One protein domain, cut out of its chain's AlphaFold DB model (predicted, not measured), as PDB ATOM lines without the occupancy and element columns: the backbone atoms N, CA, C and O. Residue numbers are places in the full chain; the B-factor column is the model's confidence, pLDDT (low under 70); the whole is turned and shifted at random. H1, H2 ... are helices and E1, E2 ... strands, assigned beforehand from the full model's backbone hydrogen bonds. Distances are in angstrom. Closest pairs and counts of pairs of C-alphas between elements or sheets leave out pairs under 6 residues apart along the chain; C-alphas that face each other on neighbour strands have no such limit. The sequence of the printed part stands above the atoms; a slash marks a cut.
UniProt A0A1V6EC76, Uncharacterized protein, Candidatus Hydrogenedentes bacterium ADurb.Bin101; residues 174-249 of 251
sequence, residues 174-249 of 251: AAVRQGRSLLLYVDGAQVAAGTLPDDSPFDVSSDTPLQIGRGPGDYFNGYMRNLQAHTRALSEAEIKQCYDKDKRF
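AT A GLANCE: This is residues 174 to 249 of the 251 residues of an uncharacterized protein of Candidatus Hydrogenedentes bacterium ADurb.Bin101 (UniProt A0A1V6EC76). With little regular structure, this is a small three-stranded sheet with helix H1 over one face, and a long loop, residues 196 to 235, whose residues 203 to 211 and 214 to 219 stick out. The 76 printed residues run E1, E2, E3, H1, mixed, with 30 in named elements; the sheet, E1 - E2 - E3, is antiparallel. It is only just loose, close to compact, with a radius of gyration of the C-alphas of 14.1 A, spanning 42 by 28 by 21 A.

HOW THE PARTS SIT: Look first at E1, residues 174 to 178, E2, 181 to 186, and E3, 189 to 195: a meander, each strand the antiparallel neighbour of the one before, in two hairpins. N 176 and O 183 are 2.9 A apart, N 182 and O 194 2.8 A, both within hydrogen-bond range. H1, residues 236 to 247, is on the sheet at a height of 9.0 A, along the strands, at 25 degrees to E2 on the local plane; every O i to N i+4 pair is within range.

IN THESE COORDINATES: Find C-alpha 174 at (14.771, -40.199, 39.662), where E1 begins. E3 is 18.3 A long; H1, 16.4 A, ends at (12.549, -53.471, 35.701).

THE WHOLE: The printed part has no cut; E3 to H1 is a long link. Residues 200 to 202 and 249 have pLDDT under 70.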
ATOM      1  N   ALA A 174      13.566 -40.751  39.058       97.56
ATOM      2  CA  ALA A 174      14.771 -40.199  39.662       97.56
ATOM      3  C   ALA A 174      14.829 -38.685  39.468       97.56
ATOM      4  O   ALA A 174      14.618 -38.177  38.368       97.56
ATOM      5  N   ALA A 175      15.148 -37.971  40.544       95.81
ATOM      6  CA  ALA A 175      15.453 -36.549  40.516       95.81
ATOM      7  C   ALA A 175      16.931 -36.363  40.866       95.81
ATOM      8  O   ALA A 175      17.409 -36.894  41.869       95.81
ATOM      9  N   VAL A 176      17.656 -35.621  40.035       96.38
ATOM     10  CA  VAL A 176      19.088 -35.371  40.212       96.38
ATOM     11  C   VAL A 176      19.327 -33.873  40.277       96.38
ATOM     12  O   VAL A 176      18.903 -33.124  39.400       96.38
ATOM     13  N   ARG A 177      20.059 -33.442  41.303       92.75
ATOM     14  CA  ARG A 177      20.651 -32.107  41.357       92.75
ATOM     15  C   ARG A 177      22.143 -32.217  41.074       92.75
ATOM     16  O   ARG A 177      22.859 -32.882  41.819       92.75
ATOM     17  N   GLN A 178      22.619 -31.511  40.053       92.00
ATOM     18  CA  GLN A 178      24.041 -31.367  39.747       92.00
ATOM     19  C   GLN A 178      24.403 -29.880  39.733       92.00
ATOM     20  O   GLN A 178      24.141 -29.163  38.768       92.00
ATOM     21  N   GLY A 179      24.967 -29.395  40.841       89.31
ATOM     22  CA  GLY A 179      25.187 -27.964  41.042       89.31
ATOM     23  C   GLY A 179      23.865 -27.191  40.980       89.31
ATOM     24  O   GLY A 179      23.051 -27.267  41.907       89.31
ATOM     25  N   ARG A 180      23.668 -26.455  39.879       89.19
ATOM     26  CA  ARG A 180      22.480 -25.627  39.600       89.19
ATOM     27  C   ARG A 180      21.472 -26.295  38.665       89.19
ATOM     28  O   ARG A 180      20.357 -25.794  38.540       89.19
ATOM     29  N   SER A 181      21.847 -27.412  38.050       92.31
ATOM     30  CA  SER A 181      20.983 -28.182  37.165       92.31
ATOM     31  C   SER A 181      20.091 -29.112  37.977       92.31
ATOM     32  O   SER A 181      20.570 -29.844  38.848       92.31
ATOM     33  N   LEU A 182      18.800 -29.089  37.671       94.56
ATOM     34  CA  LEU A 182      17.784 -30.011  38.161       94.56
ATOM     35  C   LEU A 182      17.355 -30.888  36.990       94.56
ATOM     36  O   LEU A 182      16.975 -30.365  35.946       94.56
ATOM     37  N   LEU A 183      17.416 -32.201  37.157       97.12
ATOM     38  CA  LEU A 183      17.080 -33.176  36.126       97.12
ATOM     39  C   LEU A 183      16.033 -34.139  36.678       97.12
ATOM     40  O   LEU A 183      16.151 -34.601  37.814       97.12
ATOM     41  N   LEU A 184      15.029 -34.451  35.866       97.94
ATOM     42  CA  LEU A 184      13.987 -35.418  36.184       97.94
ATOM     43  C   LEU A 184      14.011 -36.536  35.150       97.94
ATOM     44  O   LEU A 184      14.015 -36.281  33.944       97.94
ATOM     45  N   TYR A 185      13.986 -37.767  35.640       98.44
ATOM     46  CA  TYR A 185      13.999 -38.975  34.836       98.44
ATOM     47  C   TYR A 185      12.770 -39.825  35.134       98.44
ATOM     48  O   TYR A 185      12.398 -40.006  36.297       98.44
ATOM     49  N   VAL A 186      12.194 -40.393  34.078       97.94
ATOM     50  CA  VAL A 186      11.140 -41.410  34.141       97.94
ATOM     51  C   VAL A 186      11.625 -42.598  33.318       97.94
ATOM     52  O   VAL A 186      12.051 -42.423  32.180       97.94
ATOM     53  N   ASP A 187      11.601 -43.797  33.898       96.75
ATOM     54  CA  ASP A 187      12.048 -45.042  33.250       96.75
ATOM     55  C   ASP A 187      13.459 -44.959  32.649       96.75
ATOM     56  O   ASP A 187      13.735 -45.421  31.541       96.75
ATOM     57  N   GLY A 188      14.366 -44.308  33.375       96.81
ATOM     58  CA  GLY A 188      15.759 -44.154  32.963       96.81
ATOM     59  C   GLY A 188      16.004 -43.089  31.888       96.81
ATOM     60  O   GLY A 188      17.162 -42.776  31.635       96.81
ATOM     61  N   ALA A 189      14.962 -42.501  31.290       97.19
ATOM     62  CA  ALA A 189      15.085 -41.424  30.310       97.19
ATOM     63  C   ALA A 189      14.912 -40.054  30.974       97.19
ATOM     64  O   ALA A 189      14.004 -39.865  31.786       97.19
ATOM     65  N   GLN A 190      15.759 -39.084  30.620       97.94
ATOM     66  CA  GLN A 190      15.587 -37.704  31.074       97.94
ATOM     67  C   GLN A 190      14.343 -37.101  30.413       97.94
ATOM     68  O   GLN A 190      14.279 -36.989  29.190       97.94
ATOM     69  N   VAL A 191      13.362 -36.690  31.215       97.69
ATOM     70  CA  VAL A 191      12.089 -36.130  30.725       97.69
ATOM     71  C   VAL A 191      11.972 -34.627  30.931       97.69
ATOM     72  O   VAL A 191      11.219 -33.971  30.218       97.69
ATOM     73  N   ALA A 192      12.709 -34.068  31.892       97.12
ATOM     74  CA  ALA A 192      12.739 -32.632  32.125       97.12
ATOM     75  C   ALA A 192      14.089 -32.196  32.694       97.12
ATOM     76  O   ALA A 192      14.771 -32.947  33.395       97.12
ATOM     77  N   ALA A 193      14.445 -30.950  32.401       95.56
ATOM     78  CA  ALA A 193      15.605 -30.279  32.954       95.56
ATOM     79  C   ALA A 193      15.250 -28.828  33.285       95.56
ATOM     80  O   ALA A 193      14.395 -28.219  32.643       95.56
ATOM     81  N   GLY A 194      15.924 -28.274  34.283       92.50
ATOM     82  CA  GLY A 194      15.782 -26.887  34.687       92.50
ATOM     83  C   GLY A 194      17.035 -26.398  35.392       92.50
ATOM     84  O   GLY A 194      17.882 -27.187  35.810       92.50
ATOM     85  N   THR A 195      17.136 -25.085  35.546       90.12
ATOM     86  CA  THR A 195      18.269 -24.445  36.214       90.12
ATOM     87  C   THR A 195      17.743 -23.573  37.343       90.12
ATOM     88  O   THR A 195      16.775 -22.831  37.167       90.12
ATOM     89  N   LEU A 196      18.368 -23.669  38.516       88.00
ATOM     90  CA  LEU A 196      18.108 -22.750  39.625       88.00
ATOM     91  C   LEU A 196      18.402 -21.297  39.182       88.00
ATOM     92  O   LEU A 196      19.280 -21.106  38.352       88.00
ATOM     93  N   PRO A 197      17.733 -20.254  39.700       85.19
ATOM     94  CA  PRO A 197      18.111 -18.847  39.455       85.19
ATOM     95  C   PRO A 197      19.492 -18.486  40.027       85.19
ATOM     96  O   PRO A 197      19.910 -19.107  41.006       85.19
ATOM     97  N   ASP A 198      20.228 -17.547  39.419       79.88
ATOM     98  CA  ASP A 198      21.625 -17.205  39.789       79.88
ATOM     99  C   ASP A 198      21.772 -16.693  41.225       79.88
ATOM    100  O   ASP A 198      22.764 -16.979  41.889       79.88
ATOM    101  N   ASP A 199      20.746 -16.020  41.725       74.25
ATOM    102  CA  ASP A 199      20.624 -15.475  43.074       74.25
ATOM    103  C   ASP A 199      19.937 -16.434  44.061       74.25
ATOM    104  O   ASP A 199      19.660 -16.058  45.198       74.25
ATOM    105  N   SER A 200      19.634 -17.671  43.654       69.25
ATOM    106  CA  SER A 200      18.879 -18.596  44.494       69.25
ATOM    107  C   SER A 200      19.735 -19.089  45.667       69.25
ATOM    108  O   SER A 200      20.698 -19.830  45.437       69.25
ATOM    109  N   PRO A 201      19.364 -18.796  46.931       65.75
ATOM    110  CA  PRO A 201      20.067 -19.306  48.104       65.75
ATOM    111  C   PRO A 201      19.667 -20.765  48.374       65.75
ATOM    112  O   PRO A 201      19.441 -21.120  49.522       65.75
ATOM    113  N   PHE A 202      19.477 -21.583  47.326       68.62
ATOM    114  CA  PHE A 202      18.880 -22.922  47.386       68.62
ATOM    115  C   PHE A 202      19.761 -23.892  48.184       68.62
ATOM    116  O   PHE A 202      20.547 -24.685  47.643       68.62
ATOM    117  N   ASP A 203      19.613 -23.780  49.494       72.31
ATOM    118  CA  ASP A 203      20.166 -24.634  50.515       72.31
ATOM    119  C   ASP A 203      19.149 -25.733  50.812       72.31
ATOM    120  O   ASP A 203      17.984 -25.478  51.112       72.31
ATOM    121  N   VAL A 204      19.598 -26.973  50.651       74.19
ATOM    122  CA  VAL A 204      18.795 -28.164  50.950       74.19
ATOM    123  C   VAL A 204      19.052 -28.663  52.371       74.19
ATOM    124  O   VAL A 204      18.433 -29.635  52.793       74.19
ATOM    125  N   SER A 205      19.959 -28.010  53.105       80.19
ATOM    126  CA  SER A 205      20.178 -28.250  54.525       80.19
ATOM    127  C   SER A 205      18.938 -27.795  55.284       80.19
ATOM    128  O   SER A 205      18.500 -26.651  55.178       80.19
ATOM    129  N   SER A 206      18.333 -28.712  56.028       81.38
ATOM    130  CA  SER A 206      17.147 -28.423  56.818       81.38
ATOM    131  C   SER A 206      17.132 -29.293  58.061       81.38
ATOM    132  O   SER A 206      17.430 -30.483  57.985       81.38
ATOM    133  N   ASP A 207      16.698 -28.710  59.175       88.31
ATOM    134  CA  ASP A 207      16.365 -29.450  60.396       88.31
ATOM    135  C   ASP A 207      14.992 -30.141  60.288       88.31
ATOM    136  O   ASP A 207      14.544 -30.831  61.206       88.31
ATOM    137  N   THR A 208      14.296 -29.963  59.159       83.81
ATOM    138  CA  THR A 208      13.033 -30.645  58.877       83.81
ATOM    139  C   THR A 208      13.313 -32.103  58.509       83.81
ATOM    140  O   THR A 208      14.122 -32.354  57.612       83.81
ATOM    141  N   PRO A 209      12.631 -33.081  59.133       86.94
ATOM    142  CA  PRO A 209      12.792 -34.483  58.772       86.94
ATOM    143  C   PRO A 209      12.498 -34.734  57.289       86.94
ATOM    144  O   PRO A 209      11.514 -34.221  56.750       86.94
ATOM    145  N   LEU A 210      13.308 -35.583  56.649       86.38
ATOM    146  CA  LEU A 210      13.009 -36.087  55.310       86.38
ATOM    147  C   LEU A 210      11.695 -36.872  55.350       86.38
ATOM    148  O   LEU A 210      11.576 -37.875  56.055       86.38
ATOM    149  N   GLN A 211      10.721 -36.424  54.564       89.69
ATOM    150  CA  GLN A 211       9.445 -37.107  54.402       89.69
ATOM    151  C   GLN A 211       9.453 -37.932  53.116       89.69
ATOM    152  O   GLN A 211       9.906 -37.477  52.068       89.69
ATOM    153  N   ILE A 212       8.936 -39.153  53.205       91.38
ATOM    154  CA  ILE A 212       8.802 -40.085  52.085       91.38
ATOM    155  C   ILE A 212       7.315 -40.385  51.922       91.38
ATOM    156  O   ILE A 212       6.632 -40.669  52.904       91.38
ATOM    157  N   GLY A 213       6.809 -40.313  50.690       92.25
ATOM    158  CA  GLY A 213       5.384 -40.525  50.410       92.25
ATOM    159  C   GLY A 213       4.479 -39.361  50.810       92.25
ATOM    160  O   GLY A 213       3.264 -39.520  50.842       92.25
ATOM    161  N   ARG A 214       5.051 -38.191  51.101       90.75
ATOM    162  CA  ARG A 214       4.322 -36.951  51.368       90.75
ATOM    163  C   ARG A 214       5.030 -35.794  50.682       90.75
ATOM    164  O   ARG A 214       6.253 -35.695  50.751       90.75
ATOM    165  N   GLY A 215       4.255 -34.937  50.027       88.31
ATOM    166  CA  GLY A 215       4.739 -33.688  49.455       88.31
ATOM    167  C   GLY A 215       3.906 -32.487  49.907       88.31
ATOM    168  O   GLY A 215       2.968 -32.638  50.686       88.31
ATOM    169  N   PRO A 216       4.215 -31.287  49.388       88.81
ATOM    170  CA  PRO A 216       3.464 -30.068  49.693       88.81
ATOM    171  C   PRO A 216       2.002 -30.102  49.235       88.81
ATOM    172  O   PRO A 216       1.195 -29.324  49.727       88.81
ATOM    173  N   GLY A 217       1.681 -30.954  48.256       92.00
ATOM    174  CA  GLY A 217       0.314 -31.221  47.823       92.00
ATOM    175  C   GLY A 217      -0.341 -32.242  48.744       92.00
ATOM    176  O   GLY A 217      -0.789 -31.892  49.830       92.00
ATOM    177  N   ASP A 218      -0.364 -33.499  48.308       92.69
ATOM    178  CA  ASP A 218      -1.004 -34.611  49.015       92.69
ATOM    179  C   ASP A 218      -0.006 -35.725  49.389       92.69
ATOM    180  O   ASP A 218       1.197 -35.660  49.095       92.69
ATOM    181  N   TYR A 219      -0.521 -36.760  50.044       92.00
ATOM    182  CA  TYR A 219       0.152 -38.030  50.266       92.00
ATOM    183  C   TYR A 219       0.220 -38.847  48.972       92.00
ATOM    184  O   TYR A 219      -0.685 -38.837  48.139       92.00
ATOM    185  N   PHE A 220       1.305 -39.602  48.810       91.56
ATOM    186  CA  PHE A 220       1.421 -40.558  47.720       91.56
ATOM    187  C   PHE A 220       0.505 -41.756  47.988       91.56
ATOM    188  O   PHE A 220       0.765 -42.559  48.883       91.56
ATOM    189  N   ASN A 221      -0.552 -41.884  47.189       89.00
ATOM    190  CA  ASN A 221      -1.461 -43.022  47.239       89.00
ATOM    191  C   ASN A 221      -0.981 -44.134  46.293       89.00
ATOM    192  O   ASN A 221      -1.390 -44.207  45.134       89.00
ATOM    193  N   GLY A 222      -0.065 -44.972  46.776       90.56
ATOM    194  CA  GLY A 222       0.479 -46.088  46.009       90.56
ATOM    195  C   GLY A 222       1.597 -46.826  46.737       90.56
ATOM    196  O   GLY A 222       1.924 -46.536  47.888       90.56
ATOM    197  N   TYR A 223       2.214 -47.783  46.044       92.56
ATOM    198  CA  TYR A 223       3.342 -48.548  46.570       92.56
ATOM    199  C   TYR A 223       4.676 -47.938  46.137       92.56
ATOM    200  O   TYR A 223       4.848 -47.532  44.990       92.56
ATOM    201  N   MET A 224       5.639 -47.914  47.056       93.62
ATOM    202  CA  MET A 224       7.028 -47.544  46.784       93.62
ATOM    203  C   MET A 224       7.935 -48.747  47.031       93.62
ATOM    204  O   MET A 224       7.717 -49.530  47.954       93.62
ATOM    205  N   ARG A 225       8.979 -48.881  46.214       93.31
ATOM    206  CA  ARG A 225      10.004 -49.921  46.338       93.31
ATOM    207  C   ARG A 225      11.362 -49.336  45.954       93.31
ATOM    208  O   ARG A 225      11.416 -48.405  45.160       93.31
ATOM    209  N   ASN A 226      12.439 -49.890  46.518       93.00
ATOM    210  CA  ASN A 226      13.828 -49.537  46.195       93.00
ATOM    211  C   ASN A 226      14.150 -48.039  46.333       93.00
ATOM    212  O   ASN A 226      14.892 -47.484  45.524       93.00
ATOM    213  N   LEU A 227      13.619 -47.387  47.370       94.31
ATOM    214  CA  LEU A 227      13.949 -45.995  47.650       94.31
ATOM    215  C   LEU A 227      15.451 -45.845  47.929       94.31
ATOM    216  O   LEU A 227      16.003 -46.528  48.791       94.31
ATOM    217  N   GLN A 228      16.090 -44.921  47.215       94.88
ATOM    218  CA  GLN A 228      17.515 -44.632  47.333       94.88
ATOM    219  C   GLN A 228      17.739 -43.126  47.460       94.88
ATOM    220  O   GLN A 228      17.109 -42.336  46.759       94.88
ATOM    221  N   ALA A 229      18.677 -42.740  48.322       93.62
ATOM    222  CA  ALA A 229      19.176 -41.378  48.439       93.62
ATOM    223  C   ALA A 229      20.699 -41.400  48.268       93.62
ATOM    224  O   ALA A 229      21.382 -42.238  48.855       93.62
ATOM    225  N   HIS A 230      21.221 -40.484  47.455       94.25
ATOM    226  CA  HIS A 230      22.640 -40.419  47.105       94.25
ATOM    227  C   HIS A 230      23.222 -39.075  47.534       94.25
ATOM    228  O   HIS A 230      22.593 -38.035  47.361       94.25
ATOM    229  N   THR A 231      24.448 -39.084  48.057       91.81
ATOM    230  CA  THR A 231      25.183 -37.865  48.450       91.81
ATOM    231  C   THR A 231      25.877 -37.176  47.272       91.81
ATOM    232  O   THR A 231      26.515 -36.140  47.443       91.81
ATOM    233  N   ARG A 232      25.758 -37.741  46.065       94.69
ATOM    234  CA  ARG A 232      26.288 -37.195  44.813       94.69
ATOM    235  C   ARG A 232      25.238 -37.250  43.711       94.69
ATOM    236  O   ARG A 232      24.322 -38.068  43.757       94.69
ATOM    237  N   ALA A 233      25.437 -36.435  42.681       96.44
ATOM    238  CA  ALA A 233      24.691 -36.566  41.438       96.44
ATOM    239  C   ALA A 233      25.050 -37.892  40.743       96.44
ATOM    240  O   ALA A 233      26.232 -38.207  40.566       96.44
ATOM    241  N   LEU A 234      24.029 -38.658  40.358       98.06
ATOM    242  CA  LEU A 234      24.185 -39.802  39.464       98.06
ATOM    243  C   LEU A 234      24.170 -39.321  38.010       98.06
ATOM    244  O   LEU A 234      23.440 -38.393  37.663       98.06
ATOM    245  N   SER A 235      24.981 -39.954  37.172       97.75
ATOM    246  CA  SER A 235      24.969 -39.751  35.723       97.75
ATOM    247  C   SER A 235      23.754 -40.419  35.071       97.75
ATOM    248  O   SER A 235      23.171 -41.351  35.624       97.75
ATOM    249  N   GLU A 236      23.406 -39.993  33.856       97.81
ATOM    250  CA  GLU A 236      22.337 -40.613  33.060       97.81
ATOM    251  C   GLU A 236      22.544 -42.129  32.884       97.81
ATOM    252  O   GLU A 236      21.604 -42.909  33.033       97.81
ATOM    253  N   ALA A 237      23.788 -42.571  32.660       98.12
ATOM    254  CA  ALA A 237      24.118 -43.990  32.532       98.12
ATOM    255  C   ALA A 237      23.845 -44.782  33.826       98.12
ATOM    256  O   ALA A 237      23.312 -45.890  33.772       98.12
ATOM    257  N   GLU A 238      24.168 -44.210  34.989       98.06
ATOM    258  CA  GLU A 238      23.889 -44.826  36.293       98.06
ATOM    259  C   GLU A 238      22.382 -44.893  36.569       98.06
ATOM    260  O   GLU A 238      21.886 -45.927  37.012       98.06
ATOM    261  N   ILE A 239      21.637 -43.831  36.240       98.19
ATOM    262  CA  ILE A 239      20.172 -43.809  36.349       98.19
ATOM    263  C   ILE A 239      19.537 -44.878  35.454       98.19
ATOM    264  O   ILE A 239      18.659 -45.620  35.904       98.19
ATOM    265  N   LYS A 240      20.014 -45.017  34.212       97.38
ATOM    266  CA  LYS A 240      19.551 -46.073  33.309       97.38
ATOM    267  C   LYS A 240      19.853 -47.467  33.869       97.38
ATOM    268  O   LYS A 240      19.001 -48.350  33.797       97.38
ATOM    269  N   GLN A 241      21.028 -47.669  34.463       96.50
ATOM    270  CA  GLN A 241      21.393 -48.945  35.077       96.50
ATOM    271  C   GLN A 241      20.495 -49.295  36.276       96.50
ATOM    272  O   GLN A 241      20.098 -50.454  36.414       96.50
ATOM    273  N   CYS A 242      20.153 -48.318  37.125       95.31
ATOM    274  CA  CYS A 242      19.186 -48.498  38.213       95.31
ATOM    275  C   CYS A 242      17.827 -48.962  37.674       95.31
ATOM    276  O   CYS A 242      17.295 -49.969  38.141       95.31
ATOM    277  N   TYR A 243      17.317 -48.294  36.636       95.81
ATOM    278  CA  TYR A 243      16.069 -48.680  35.982       95.81
ATOM    279  C   TYR A 243      16.122 -50.098  35.388       95.81
ATOM    280  O   TYR A 243      15.252 -50.915  35.685       95.81
ATOM    281  N   ASP A 244      17.154 -50.428  34.602       94.69
ATOM    282  CA  ASP A 244      17.283 -51.741  33.950       94.69
ATOM    283  C   ASP A 244      17.399 -52.893  34.969       94.69
ATOM    284  O   ASP A 244      16.981 -54.023  34.693       94.69
ATOM    285  N   LYS A 245      17.982 -52.627  36.146       91.25
ATOM    286  CA  LYS A 245      18.062 -53.588  37.253       91.25
ATOM    287  C   LYS A 245      16.693 -53.815  37.893       91.25
ATOM    288  O   LYS A 245      16.343 -54.964  38.152       91.25
ATOM    289  N   ASP A 246      15.941 -52.746  38.129       86.31
ATOM    290  CA  ASP A 246      14.665 -52.790  38.846       86.31
ATOM    291  C   ASP A 246      13.517 -53.313  37.982       86.31
ATOM    292  O   ASP A 246      12.684 -54.076  38.474       86.31
ATOM    293  N   LYS A 247      13.533 -52.999  36.681       81.94
ATOM    294  CA  LYS A 247      12.549 -53.471  35.701       81.94
ATOM    295  C   LYS A 247      12.367 -54.994  35.731       81.94
ATOM    296  O   LYS A 247      11.251 -55.484  35.605       81.94
ATOM    297  N   ARG A 248      13.445 -55.746  35.981       71.81
ATOM    298  CA  ARG A 248      13.437 -57.222  36.061       71.81
ATOM    299  C   ARG A 248      12.596 -57.791  37.212       71.81
ATOM    300  O   ARG A 248      12.418 -59.001  37.270       71.81
ATOM    301  N   PHE A 249      12.146 -56.956  38.149       64.81
ATOM    302  CA  PHE A 249      11.388 -57.364  39.338       64.81
ATOM    303  C   PHE A 249       9.954 -56.824  39.373       64.81
ATOM    304  O   PHE A 249       9.274 -57.004  40.389       64.81
TER     305      PHE A 249